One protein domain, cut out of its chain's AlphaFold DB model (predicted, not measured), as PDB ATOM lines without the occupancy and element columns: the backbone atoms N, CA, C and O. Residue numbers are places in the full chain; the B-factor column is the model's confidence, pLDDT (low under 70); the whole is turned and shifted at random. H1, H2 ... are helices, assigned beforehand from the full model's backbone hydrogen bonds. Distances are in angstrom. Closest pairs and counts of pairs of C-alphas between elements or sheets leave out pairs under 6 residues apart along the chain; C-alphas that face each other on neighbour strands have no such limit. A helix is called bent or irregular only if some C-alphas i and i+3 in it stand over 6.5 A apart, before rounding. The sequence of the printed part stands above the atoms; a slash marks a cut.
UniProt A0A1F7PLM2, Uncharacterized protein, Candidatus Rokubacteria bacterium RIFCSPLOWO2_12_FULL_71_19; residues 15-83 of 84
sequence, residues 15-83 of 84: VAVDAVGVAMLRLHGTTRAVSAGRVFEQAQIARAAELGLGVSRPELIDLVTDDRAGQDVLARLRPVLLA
ATOM      1  N   VAL A  15       7.449   0.368  94.288       96.69
ATOM      2  CA  VAL A  15       6.211   1.112  94.023       96.69
ATOM      3  C   VAL A  15       6.509   2.288  93.103       96.69
ATOM      4  O   VAL A  15       5.770   2.516  92.147       96.69
ATOM      5  N   ALA A  16       7.630   2.978  93.323       97.38
ATOM      6  CA  ALA A  16       8.073   4.049  92.440       97.38
ATOM      7  C   ALA A  16       8.306   3.539  91.012       97.38
ATOM      8  O   ALA A  16       7.796   4.127  90.059       97.38
ATOM      9  N   VAL A  17       9.020   2.419  90.856       96.38
ATOM     10  CA  VAL A  17       9.293   1.831  89.534       96.38
ATOM     11  C   VAL A  17       7.999   1.434  88.815       96.38
ATOM     12  O   VAL A  17       7.855   1.737  87.629       96.38
ATOM     13  N   ASP A  18       7.036   0.819  89.510       94.81
ATOM     14  CA  ASP A  18       5.748   0.445  88.908       94.81
ATOM     15  C   ASP A  18       4.916   1.680  88.519       94.81
ATOM     16  O   ASP A  18       4.394   1.755  87.407       94.81
ATOM     17  N   ALA A  19       4.866   2.706  89.376       96.75
ATOM     18  CA  ALA A  19       4.169   3.959  89.084       96.75
ATOM     19  C   ALA A  19       4.735   4.669  87.841       96.75
ATOM     20  O   ALA A  19       3.981   5.099  86.962       96.75
ATOM     21  N   VAL A  20       6.062   4.740  87.723       96.62
ATOM     22  CA  VAL A  20       6.751   5.288  86.543       96.62
ATOM     23  C   VAL A  20       6.461   4.432  85.306       96.62
ATOM     24  O   VAL A  20       6.173   4.976  84.238       96.62
ATOM     25  N   GLY A  21       6.455   3.103  85.442       94.19
ATOM     26  CA  GLY A  21       6.081   2.176  84.373       94.19
ATOM     27  C   GLY A  21       4.653   2.401  83.867       94.19
ATOM     28  O   GLY A  21       4.434   2.539  82.663       94.19
ATOM     29  N   VAL A  22       3.680   2.527  84.771       94.62
ATOM     30  CA  VAL A  22       2.284   2.846  84.429       94.62
ATOM     31  C   VAL A  22       2.186   4.193  83.714       94.62
ATOM     32  O   VAL A  22       1.517   4.291  82.681       94.62
ATOM     33  N   ALA A  23       2.867   5.227  84.211       95.31
ATOM     34  CA  ALA A  23       2.881   6.538  83.567       95.31
ATOM     35  C   ALA A  23       3.491   6.474  82.150       95.31
ATOM     36  O   ALA A  23       2.954   7.076  81.217       95.31
ATOM     37  N   MET A  24       4.537   5.668  81.944       93.62
ATOM     38  CA  MET A  24       5.124   5.426  80.622       93.62
ATOM     39  C   MET A  24       4.164   4.703  79.674       93.62
ATOM     40  O   MET A  24       4.067   5.077  78.503       93.62
ATOM     41  N   LEU A  25       3.414   3.709  80.162       91.69
ATOM     42  CA  LEU A  25       2.382   3.035  79.369       91.69
ATOM     43  C   LEU A  25       1.275   4.007  78.945       91.69
ATOM     44  O   LEU A  25       0.851   3.996  77.791       91.69
ATOM     45  N   ARG A  26       0.832   4.881  79.856       92.38
ATOM     46  CA  ARG A  26      -0.163   5.923  79.559       92.38
ATOM     47  C   ARG A  26       0.330   6.894  78.492       92.38
ATOM     48  O   ARG A  26      -0.415   7.189  77.562       92.38
ATOM     49  N   LEU A  27       1.589   7.325  78.587       91.06
ATOM     50  CA  LEU A  27       2.207   8.246  77.633       91.06
ATOM     51  C   LEU A  27       2.219   7.709  76.187       91.06
ATOM     52  O   LEU A  27       2.170   8.499  75.248       91.06
ATOM     53  N   HIS A  28       2.269   6.388  76.000       87.19
ATOM     54  CA  HIS A  28       2.388   5.749  74.681       87.19
ATOM     55  C   HIS A  28       1.083   5.133  74.160       87.19
ATOM     56  O   HIS A  28       1.083   4.486  73.114       87.19
ATOM     57  N   GLY A  29      -0.029   5.351  74.864       84.06
ATOM     58  CA  GLY A  29      -1.318   4.762  74.523       84.06
ATOM     59  C   GLY A  29      -1.437   3.329  75.039       84.06
ATOM     60  O   GLY A  29      -0.884   2.384  74.480       84.06
ATOM     61  N   THR A  30      -2.207   3.167  76.111       83.62
ATOM     62  CA  THR A  30      -2.491   1.879  76.756       83.62
ATOM     63  C   THR A  30      -4.001   1.638  76.853       83.62
ATOM     64  O   THR A  30      -4.813   2.397  76.319       83.62
ATOM     65  N   THR A  31      -4.401   0.551  77.504       85.12
ATOM     66  CA  THR A  31      -5.808   0.191  77.692       85.12
ATOM     67  C   THR A  31      -6.526   1.172  78.621       85.12
ATOM     68  O   THR A  31      -5.925   1.802  79.493       85.12
ATOM     69  N   ARG A  32      -7.857   1.261  78.493       83.50
ATOM     70  CA  ARG A  32      -8.693   2.121  79.351       83.50
ATOM     71  C   ARG A  32      -8.514   1.828  80.846       83.50
ATOM     72  O   ARG A  32      -8.548   2.761  81.637       83.50
ATOM     73  N   ALA A  33      -8.317   0.561  81.217       84.56
ATOM     74  CA  ALA A  33      -8.122   0.152  82.608       84.56
ATOM     75  C   ALA A  33      -6.864   0.784  83.227       84.56
ATOM     76  O   ALA A  33      -6.896   1.241  84.366       84.56
ATOM     77  N   VAL A  34      -5.780   0.869  82.451       85.88
ATOM     78  CA  VAL A  34      -4.527   1.476  82.908       85.88
ATOM     79  C   VAL A  34      -4.589   3.000  82.813       85.88
ATOM     80  O   VAL A  34      -4.016   3.668  83.662       85.88
ATOM     81  N   SER A  35      -5.299   3.569  81.833       88.00
ATOM     82  CA  SER A  35      -5.401   5.026  81.634       88.00
ATOM     83  C   SER A  35      -6.367   5.755  82.577       88.00
ATOM     84  O   SER A  35      -6.334   6.980  82.625       88.00
ATOM     85  N   ALA A  36      -7.245   5.049  83.294       86.81
ATOM     86  CA  ALA A  36      -8.248   5.668  84.162       86.81
ATOM     87  C   ALA A  36      -7.690   6.065  85.542       86.81
ATOM     88  O   ALA A  36      -6.892   5.328  86.125       86.81
ATOM     89  N   GLY A  37      -8.159   7.202  86.071       92.19
ATOM     90  CA  GLY A  37      -7.815   7.701  87.411       92.19
ATOM     91  C   GLY A  37      -6.337   8.055  87.581       92.19
ATOM     92  O   GLY A  37      -5.575   8.094  86.609       92.19
ATOM     93  N   ARG A  38      -5.903   8.257  88.824       94.81
ATOM     94  CA  ARG A  38      -4.493   8.504  89.168       94.81
ATOM     95  C   ARG A  38      -3.661   7.241  89.012       94.81
ATOM     96  O   ARG A  38      -4.154   6.122  89.140       94.81
ATOM     97  N   VAL A  39      -2.359   7.409  88.805       95.56
ATOM     98  CA  VAL A  39      -1.414   6.279  88.787       95.56
ATOM     99  C   VAL A  39      -1.465   5.502  90.109       95.56
ATOM    100  O   VAL A  39      -1.554   4.279  90.104       95.56
ATOM    101  N   PHE A  40      -1.512   6.214  91.238       95.75
ATOM    102  CA  PHE A  40      -1.581   5.619  92.576       95.75
ATOM    103  C   PHE A  40      -2.957   5.044  92.951       95.75
ATOM    104  O   PHE A  40      -3.082   4.440  94.009       95.75
ATOM    105  N   GLU A  41      -3.977   5.178  92.096       94.88
ATOM    106  CA  GLU A  41      -5.272   4.495  92.269       94.88
ATOM    107  C   GLU A  41      -5.295   3.098  91.635       94.88
ATOM    108  O   GLU A  41      -6.250   2.344  91.821       94.88
ATOM    109  N   GLN A  42      -4.256   2.720  90.887       94.12
ATOM    110  CA  GLN A  42      -4.150   1.364  90.367       94.12
ATOM    111  C   GLN A  42      -4.059   0.373  91.531       94.12
ATOM    112  O   GLN A  42      -3.220   0.534  92.417       94.12
ATOM    113  N   ALA A  43      -4.899  -0.665  91.516       92.69
ATOM    114  CA  ALA A  43      -5.098  -1.555  92.661       92.69
ATOM    115  C   ALA A  43      -3.788  -2.147  93.211       92.69
ATOM    116  O   ALA A  43      -3.620  -2.241  94.426       92.69
ATOM    117  N   GLN A  44      -2.842  -2.514  92.335       91.12
ATOM    118  CA  GLN A  44      -1.541  -3.031  92.761       91.12
ATOM    119  C   GLN A  44      -0.657  -1.973  93.441       91.12
ATOM    120  O   GLN A  44      -0.021  -2.280  94.448       91.12
ATOM    121  N   ILE A  45      -0.656  -0.731  92.944       95.25
ATOM    122  CA  ILE A  45       0.146   0.374  93.489       95.25
ATOM    123  C   ILE A  45      -0.452   0.836  94.818       95.25
ATOM    124  O   ILE A  45       0.265   0.909  95.814       95.25
ATOM    125  N   ALA A  46      -1.768   1.067  94.853       95.19
ATOM    126  CA  ALA A  46      -2.493   1.481  96.052       95.19
ATOM    127  C   ALA A  46      -2.262   0.495  97.206       95.19
ATOM    128  O   ALA A  46      -1.829   0.883  98.289       95.19
ATOM    129  N   ARG A  47      -2.441  -0.807  96.947       96.19
ATOM    130  CA  ARG A  47      -2.239  -1.841  97.965       96.19
ATOM    131  C   ARG A  47      -0.785  -1.941  98.426       96.19
ATOM    132  O   ARG A  47      -0.537  -2.166  99.606       96.19
ATOM    133  N   ALA A  48       0.186  -1.806  97.524       96.00
ATOM    134  CA  ALA A  48       1.597  -1.844  97.904       96.00
ATOM    135  C   ALA A  48       1.993  -0.635  98.773       96.00
ATOM    136  O   ALA A  48       2.730  -0.803  99.744       96.00
ATOM    137  N   ALA A  49       1.455   0.549  98.465       93.25
ATOM    138  CA  ALA A  49       1.610   1.752  99.277       93.25
ATOM    139  C   ALA A  49       0.963   1.602 100.667       93.25
ATOM    140  O   ALA A  49       1.601   1.916 101.670       93.25
ATOM    141  N   GLU A  50      -0.261   1.068 100.749       94.75
ATOM    142  CA  GLU A  50      -0.954   0.785 102.020       94.75
ATOM    143  C   GLU A  50      -0.179  -0.199 102.908       94.75
ATOM    144  O   GLU A  50      -0.156  -0.059 104.129       94.75
ATOM    145  N   LEU A  51       0.487  -1.181 102.296       96.19
ATOM    146  CA  LEU A  51       1.327  -2.160 102.987       96.19
ATOM    147  C   LEU A  51       2.730  -1.632 103.337       96.19
ATOM    148  O   LEU A  51       3.524  -2.376 103.913       96.19
ATOM    149  N   GLY A  52       3.061  -0.386 102.987       95.19
ATOM    150  CA  GLY A  52       4.367   0.215 103.267       95.19
ATOM    151  C   GLY A  52       5.523  -0.406 102.475       95.19
ATOM    152  O   GLY A  52       6.662  -0.386 102.937       95.19
ATOM    153  N   LEU A  53       5.251  -0.975 101.296       95.62
ATOM    154  CA  LEU A  53       6.260  -1.632 100.449       95.62
ATOM    155  C   LEU A  53       7.051  -0.653  99.561       95.62
ATOM    156  O   LEU A  53       7.889  -1.086  98.767       95.62
ATOM    157  N   GLY A  54       6.769   0.643  99.678       96.19
ATOM    158  CA  GLY A  54       7.433   1.719  98.955       96.19
ATOM    159  C   GLY A  54       6.735   3.060  99.165       96.19
ATOM    160  O   GLY A  54       5.957   3.231 100.108       96.19
ATOM    161  N   VAL A  55       7.009   4.012  98.276       97.44
ATOM    162  CA  VAL A  55       6.404   5.351  98.279       97.44
ATOM    163  C   VAL A  55       4.875   5.303  98.255       97.44
ATOM    164  O   VAL A  55       4.267   4.456  97.608       97.44
ATOM    165  N   SER A  56       4.239   6.261  98.931       96.00
ATOM    166  CA  SER A  56       2.775   6.338  99.042       96.00
ATOM    167  C   SER A  56       2.112   7.349  98.110       96.00
ATOM    168  O   SER A  56       0.887   7.385  98.015       96.00
ATOM    169  N   ARG A  57       2.902   8.188  97.434       95.50
ATOM    170  CA  ARG A  57       2.412   9.244  96.543       95.50
ATOM    171  C   ARG A  57       3.476   9.615  95.503       95.50
ATOM    172  O   ARG A  57       4.666   9.426  95.783       95.50
ATOM    173  N   PRO A  58       3.086  10.144  94.332       96.00
ATOM    174  CA  PRO A  58       4.020  10.377  93.235       96.00
ATOM    175  C   PRO A  58       5.048  11.477  93.536       96.00
ATOM    176  O   PRO A  58       6.149  11.426  93.003       96.00
ATOM    177  N   GLU A  59       4.747  12.428  94.423       96.19
ATOM    178  CA  GLU A  59       5.650  13.536  94.774       96.19
ATOM    179  C   GLU A  59       6.885  13.086  95.569       96.19
ATOM    180  O   GLU A  59       7.824  13.860  95.736       96.19
ATOM    181  N   LEU A  60       6.886  11.852  96.084       96.56
ATOM    182  CA  LEU A  60       8.037  11.259  96.772       96.56
ATOM    183  C   LEU A  60       9.022  10.588  95.804       96.56
ATOM    184  O   LEU A  60      10.064  10.103  96.241       96.56
ATOM    185  N   ILE A  61       8.687  10.520  94.514       97.00
ATOM    186  CA  ILE A  61       9.532   9.911  93.490       97.00
ATOM    187  C   ILE A  61      10.412  10.997  92.879       97.00
ATOM    188  O   ILE A  61       9.915  11.894  92.197       97.00
ATOM    189  N   ASP A  62      11.724  10.881  93.073       96.12
ATOM    190  CA  ASP A  62      12.684  11.693  92.332       96.12
ATOM    191  C   ASP A  62      13.016  11.029  90.989       96.12
ATOM    192  O   ASP A  62      13.309   9.833  90.916       96.12
ATOM    193  N   LEU A  63      12.938  11.811  89.913       96.19
ATOM    194  CA  LEU A  63      13.183  11.351  88.549       96.19
ATOM    195  C   LEU A  63      14.443  12.024  88.019       96.19
ATOM    196  O   LEU A  63      14.453  13.236  87.782       96.19
ATOM    197  N   VAL A  64      15.473  11.215  87.786       95.81
ATOM    198  CA  VAL A  64      16.801  11.657  87.349       95.81
ATOM    199  C   VAL A  64      17.236  10.934  86.077       95.81
ATOM    200  O   VAL A  64      16.784   9.830  85.783       95.81
ATOM    201  N   THR A  65      18.107  11.579  85.310       96.25
ATOM    202  CA  THR A  65      18.707  11.057  84.077       96.25
ATOM    203  C   THR A  65      19.952  11.878  83.744       96.25
ATOM    204  O   THR A  65      20.029  13.058  84.102       96.25
ATOM    205  N   ASP A  66      20.935  11.245  83.111       95.06
ATOM    206  CA  ASP A  66      22.263  11.780  82.814       95.06
ATOM    207  C   ASP A  66      22.400  12.348  81.393       95.06
ATOM    208  O   ASP A  66      23.416  12.974  81.085       95.06
ATOM    209  N   ASP A  67      21.380  12.196  80.543       94.25
ATOM    210  CA  ASP A  67      21.423  12.623  79.150       94.25
ATOM    211  C   ASP A  67      20.205  13.453  78.714       94.25
ATOM    212  O   ASP A  67      19.183  13.575  79.392       94.25
ATOM    213  N   ARG A  68      20.329  14.088  77.546       95.88
ATOM    214  CA  ARG A  68      19.284  14.974  77.017       95.88
ATOM    215  C   ARG A  68      18.025  14.208  76.609       95.88
ATOM    216  O   ARG A  68      16.926  14.710  76.827       95.88
ATOM    217  N   ALA A  69      18.180  13.014  76.036       93.75
ATOM    218  CA  ALA A  69      17.047  12.205  75.603       93.75
ATOM    219  C   ALA A  69      16.176  11.795  76.798       93.75
ATOM    220  O   ALA A  69      14.949  11.903  76.741       93.75
ATOM    221  N   GLY A  70      16.796  11.410  77.913       95.00
ATOM    222  CA  GLY A  70      16.098  11.147  79.157       95.00
ATOM    223  C   GLY A  70      15.404  12.388  79.705       95.00
ATOM    224  O   GLY A  70      14.249  12.290  80.116       95.00
ATOM    225  N   GLN A  71      16.034  13.571  79.669       96.56
ATOM    226  CA  GLN A  71      15.377  14.808  80.129       96.56
ATOM    227  C   GLN A  71      14.089  15.102  79.344       96.56
ATOM    228  O   GLN A  71      13.070  15.455  79.946       96.56
ATOM    229  N   ASP A  72      14.095  14.881  78.027       95.62
ATOM    230  CA  ASP A  72      12.908  15.033  77.179       95.62
ATOM    231  C   ASP A  72      11.807  14.018  77.551       95.62
ATOM    232  O   ASP A  72      10.617  14.357  77.588       95.62
ATOM    233  N   VAL A  73      12.185  12.778  77.888       94.94
ATOM    234  CA  VAL A  73      11.251  11.764  78.408       94.94
ATOM    235  C   VAL A  73      10.674  12.200  79.754       94.94
ATOM    236  O   VAL A  73       9.453  12.173  79.924       94.94
ATOM    237  N   LEU A  74      11.506  12.655  80.693       96.06
ATOM    238  CA  LEU A  74      11.052  13.094  82.014       96.06
ATOM    239  C   LEU A  74      10.100  14.291  81.929       96.06
ATOM    240  O   LEU A  74       9.110  14.333  82.661       96.06
ATOM    241  N   ALA A  75      10.352  15.239  81.023       96.56
ATOM    242  CA  ALA A  75       9.477  16.391  80.800       96.56
ATOM    243  C   ALA A  75       8.063  15.975  80.360       96.56
ATOM    244  O   ALA A  75       7.076  16.564  80.800       96.56
ATOM    245  N   ARG A  76       7.954  14.929  79.535       95.56
ATOM    246  CA  ARG A  76       6.671  14.373  79.075       95.56
ATOM    247  C   ARG A  76       6.017  13.454  80.106       95.56
ATOM    248  O   ARG A  76       4.793  13.381  80.167       95.56
ATOM    249  N   LEU A  77       6.820  12.747  80.898       95.75
ATOM    250  CA  LEU A  77       6.352  11.766  81.872       95.75
ATOM    251  C   LEU A  77       5.808  12.409  83.152       95.75
ATOM    252  O   LEU A  77       4.782  11.965  83.663       95.75
ATOM    253  N   ARG A  78       6.470  13.458  83.664       96.50
ATOM    254  CA  ARG A  78       6.098  14.121  84.927       96.50
ATOM    255  C   ARG A  78       4.618  14.533  84.985       96.50
ATOM    256  O   ARG A  78       3.971  14.177  85.968       96.50
ATOM    257  N   PRO A  79       4.036  15.188  83.959       96.19
ATOM    258  CA  PRO A  79       2.615  15.535  83.969       96.19
ATOM    259  C   PRO A  79       1.689  14.317  84.033       96.19
ATOM    260  O   PRO A  79       0.629  14.399  84.637       96.19
ATOM    261  N   VAL A  80       2.080  13.189  83.431       95.50
ATOM    262  CA  VAL A  80       1.282  11.952  83.435       95.50
ATOM    263  C   VAL A  80       1.328  11.272  84.803       95.50
ATOM    264  O   VAL A  80       0.314  10.748  85.262       95.50
ATOM    265  N   LEU A  81       2.493  11.284  85.453       96.69
ATOM    266  CA  LEU A  81       2.683  10.709  86.785       96.69
ATOM    267  C   LEU A  81       1.951  11.510  87.874       96.69
ATOM    268  O   LEU A  81       1.390  10.913  88.792       96.69
ATOM    269  N   LEU A  82       1.954  12.840  87.757       95.62
ATOM    270  CA  LEU A  82       1.348  13.777  88.714       95.62
ATOM    271  C   LEU A  82      -0.107  14.143  88.380       95.62
ATOM    272  O   LEU A  82      -0.703  14.962  89.078       95.62
ATOM    273  N   ALA A  83      -0.669  13.589  87.304       91.12
ATOM    274  CA  ALA A  83      -2.040  13.880  86.902       91.12
ATOM    275  C   ALA A  83      -3.041  13.479  88.011       91.12
ATOM    276  O   ALA A  83      -2.884  12.399  88.598       91.12
TER     277      ALA A  83
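This is residues 15 to 83 of the 84 residues of an uncharacterized protein of Candidatus Rokubacteria bacterium RIFCSPLOWO2_12_FULL_71_19 (UniProt A0A1F7PLM2). H1 is the middle of this domain: the short helices H2 and H3 pack on one side of it, near its two ends, while H4 meets its other side, making a T with its last residues. A long link, residues 51 to 67, runs from the end of H3 across to the start of H4. The printed part has 69 residues with four named helices in the order H1, H2, H3, H4 and no named strand; its class is all helix. It is compact, with a radius of gyration of the C-alphas of 12.0 A, and spans 36 by 26 by 15 A.

Find C-alpha 15 at (6.211, 1.112, 94.023); from there H1, residues 15 to 27, runs 18.3 A to C-alpha 27. Next come H2, residues 32 to 35, 4.9 A long, and H3, residues 43 to 50, 10.5 A long. Look for C-alpha 68 at (19.284, 14.974, 77.017), where H4, residues 68 to 81, begins; it runs 19.7 A to C-alpha 81 at (2.683, 10.709, 86.785). H4 is neither bent nor irregular, but only just: C-alphas 76 and 79 are 6.5 A apart.

Start at the hub, H1, which touches the three other helices. With residues 15 to 19 alone it touches H3, at a shallow tilt of 32 degrees, opposite ways; their closest C-alphas, of Val 15 and Ile 45, are 6.1 A apart. With residues 22 to 26 alone it touches H2, the closest C-alphas being those of Arg 26 and Ser 35, at 5.7 A. H4 touches H1 with residues 76 to 81 alone, about perpendicular at 86 degrees; the closest C-alphas, of Ala 23 and Leu 81, are 5.3 A apart. H2 and H4, H2 and H3, and H3 and H4 are apart. In H1 and H3 every O i to N i+4 pair is within hydrogen-bond range, in H4 8 of 10 are, and H2 is too short for such a pair.

The two C-alphas farthest apart, of Leu 51 and Arg 68, are 35.9 A apart. The printed part has no cut. The link from H1 to H2 is tight, that from H2 to H3 short, and that from H3 to H4, 17 residues, long. The mean pLDDT of the printed part is 93.9, and no printed residue is under 70.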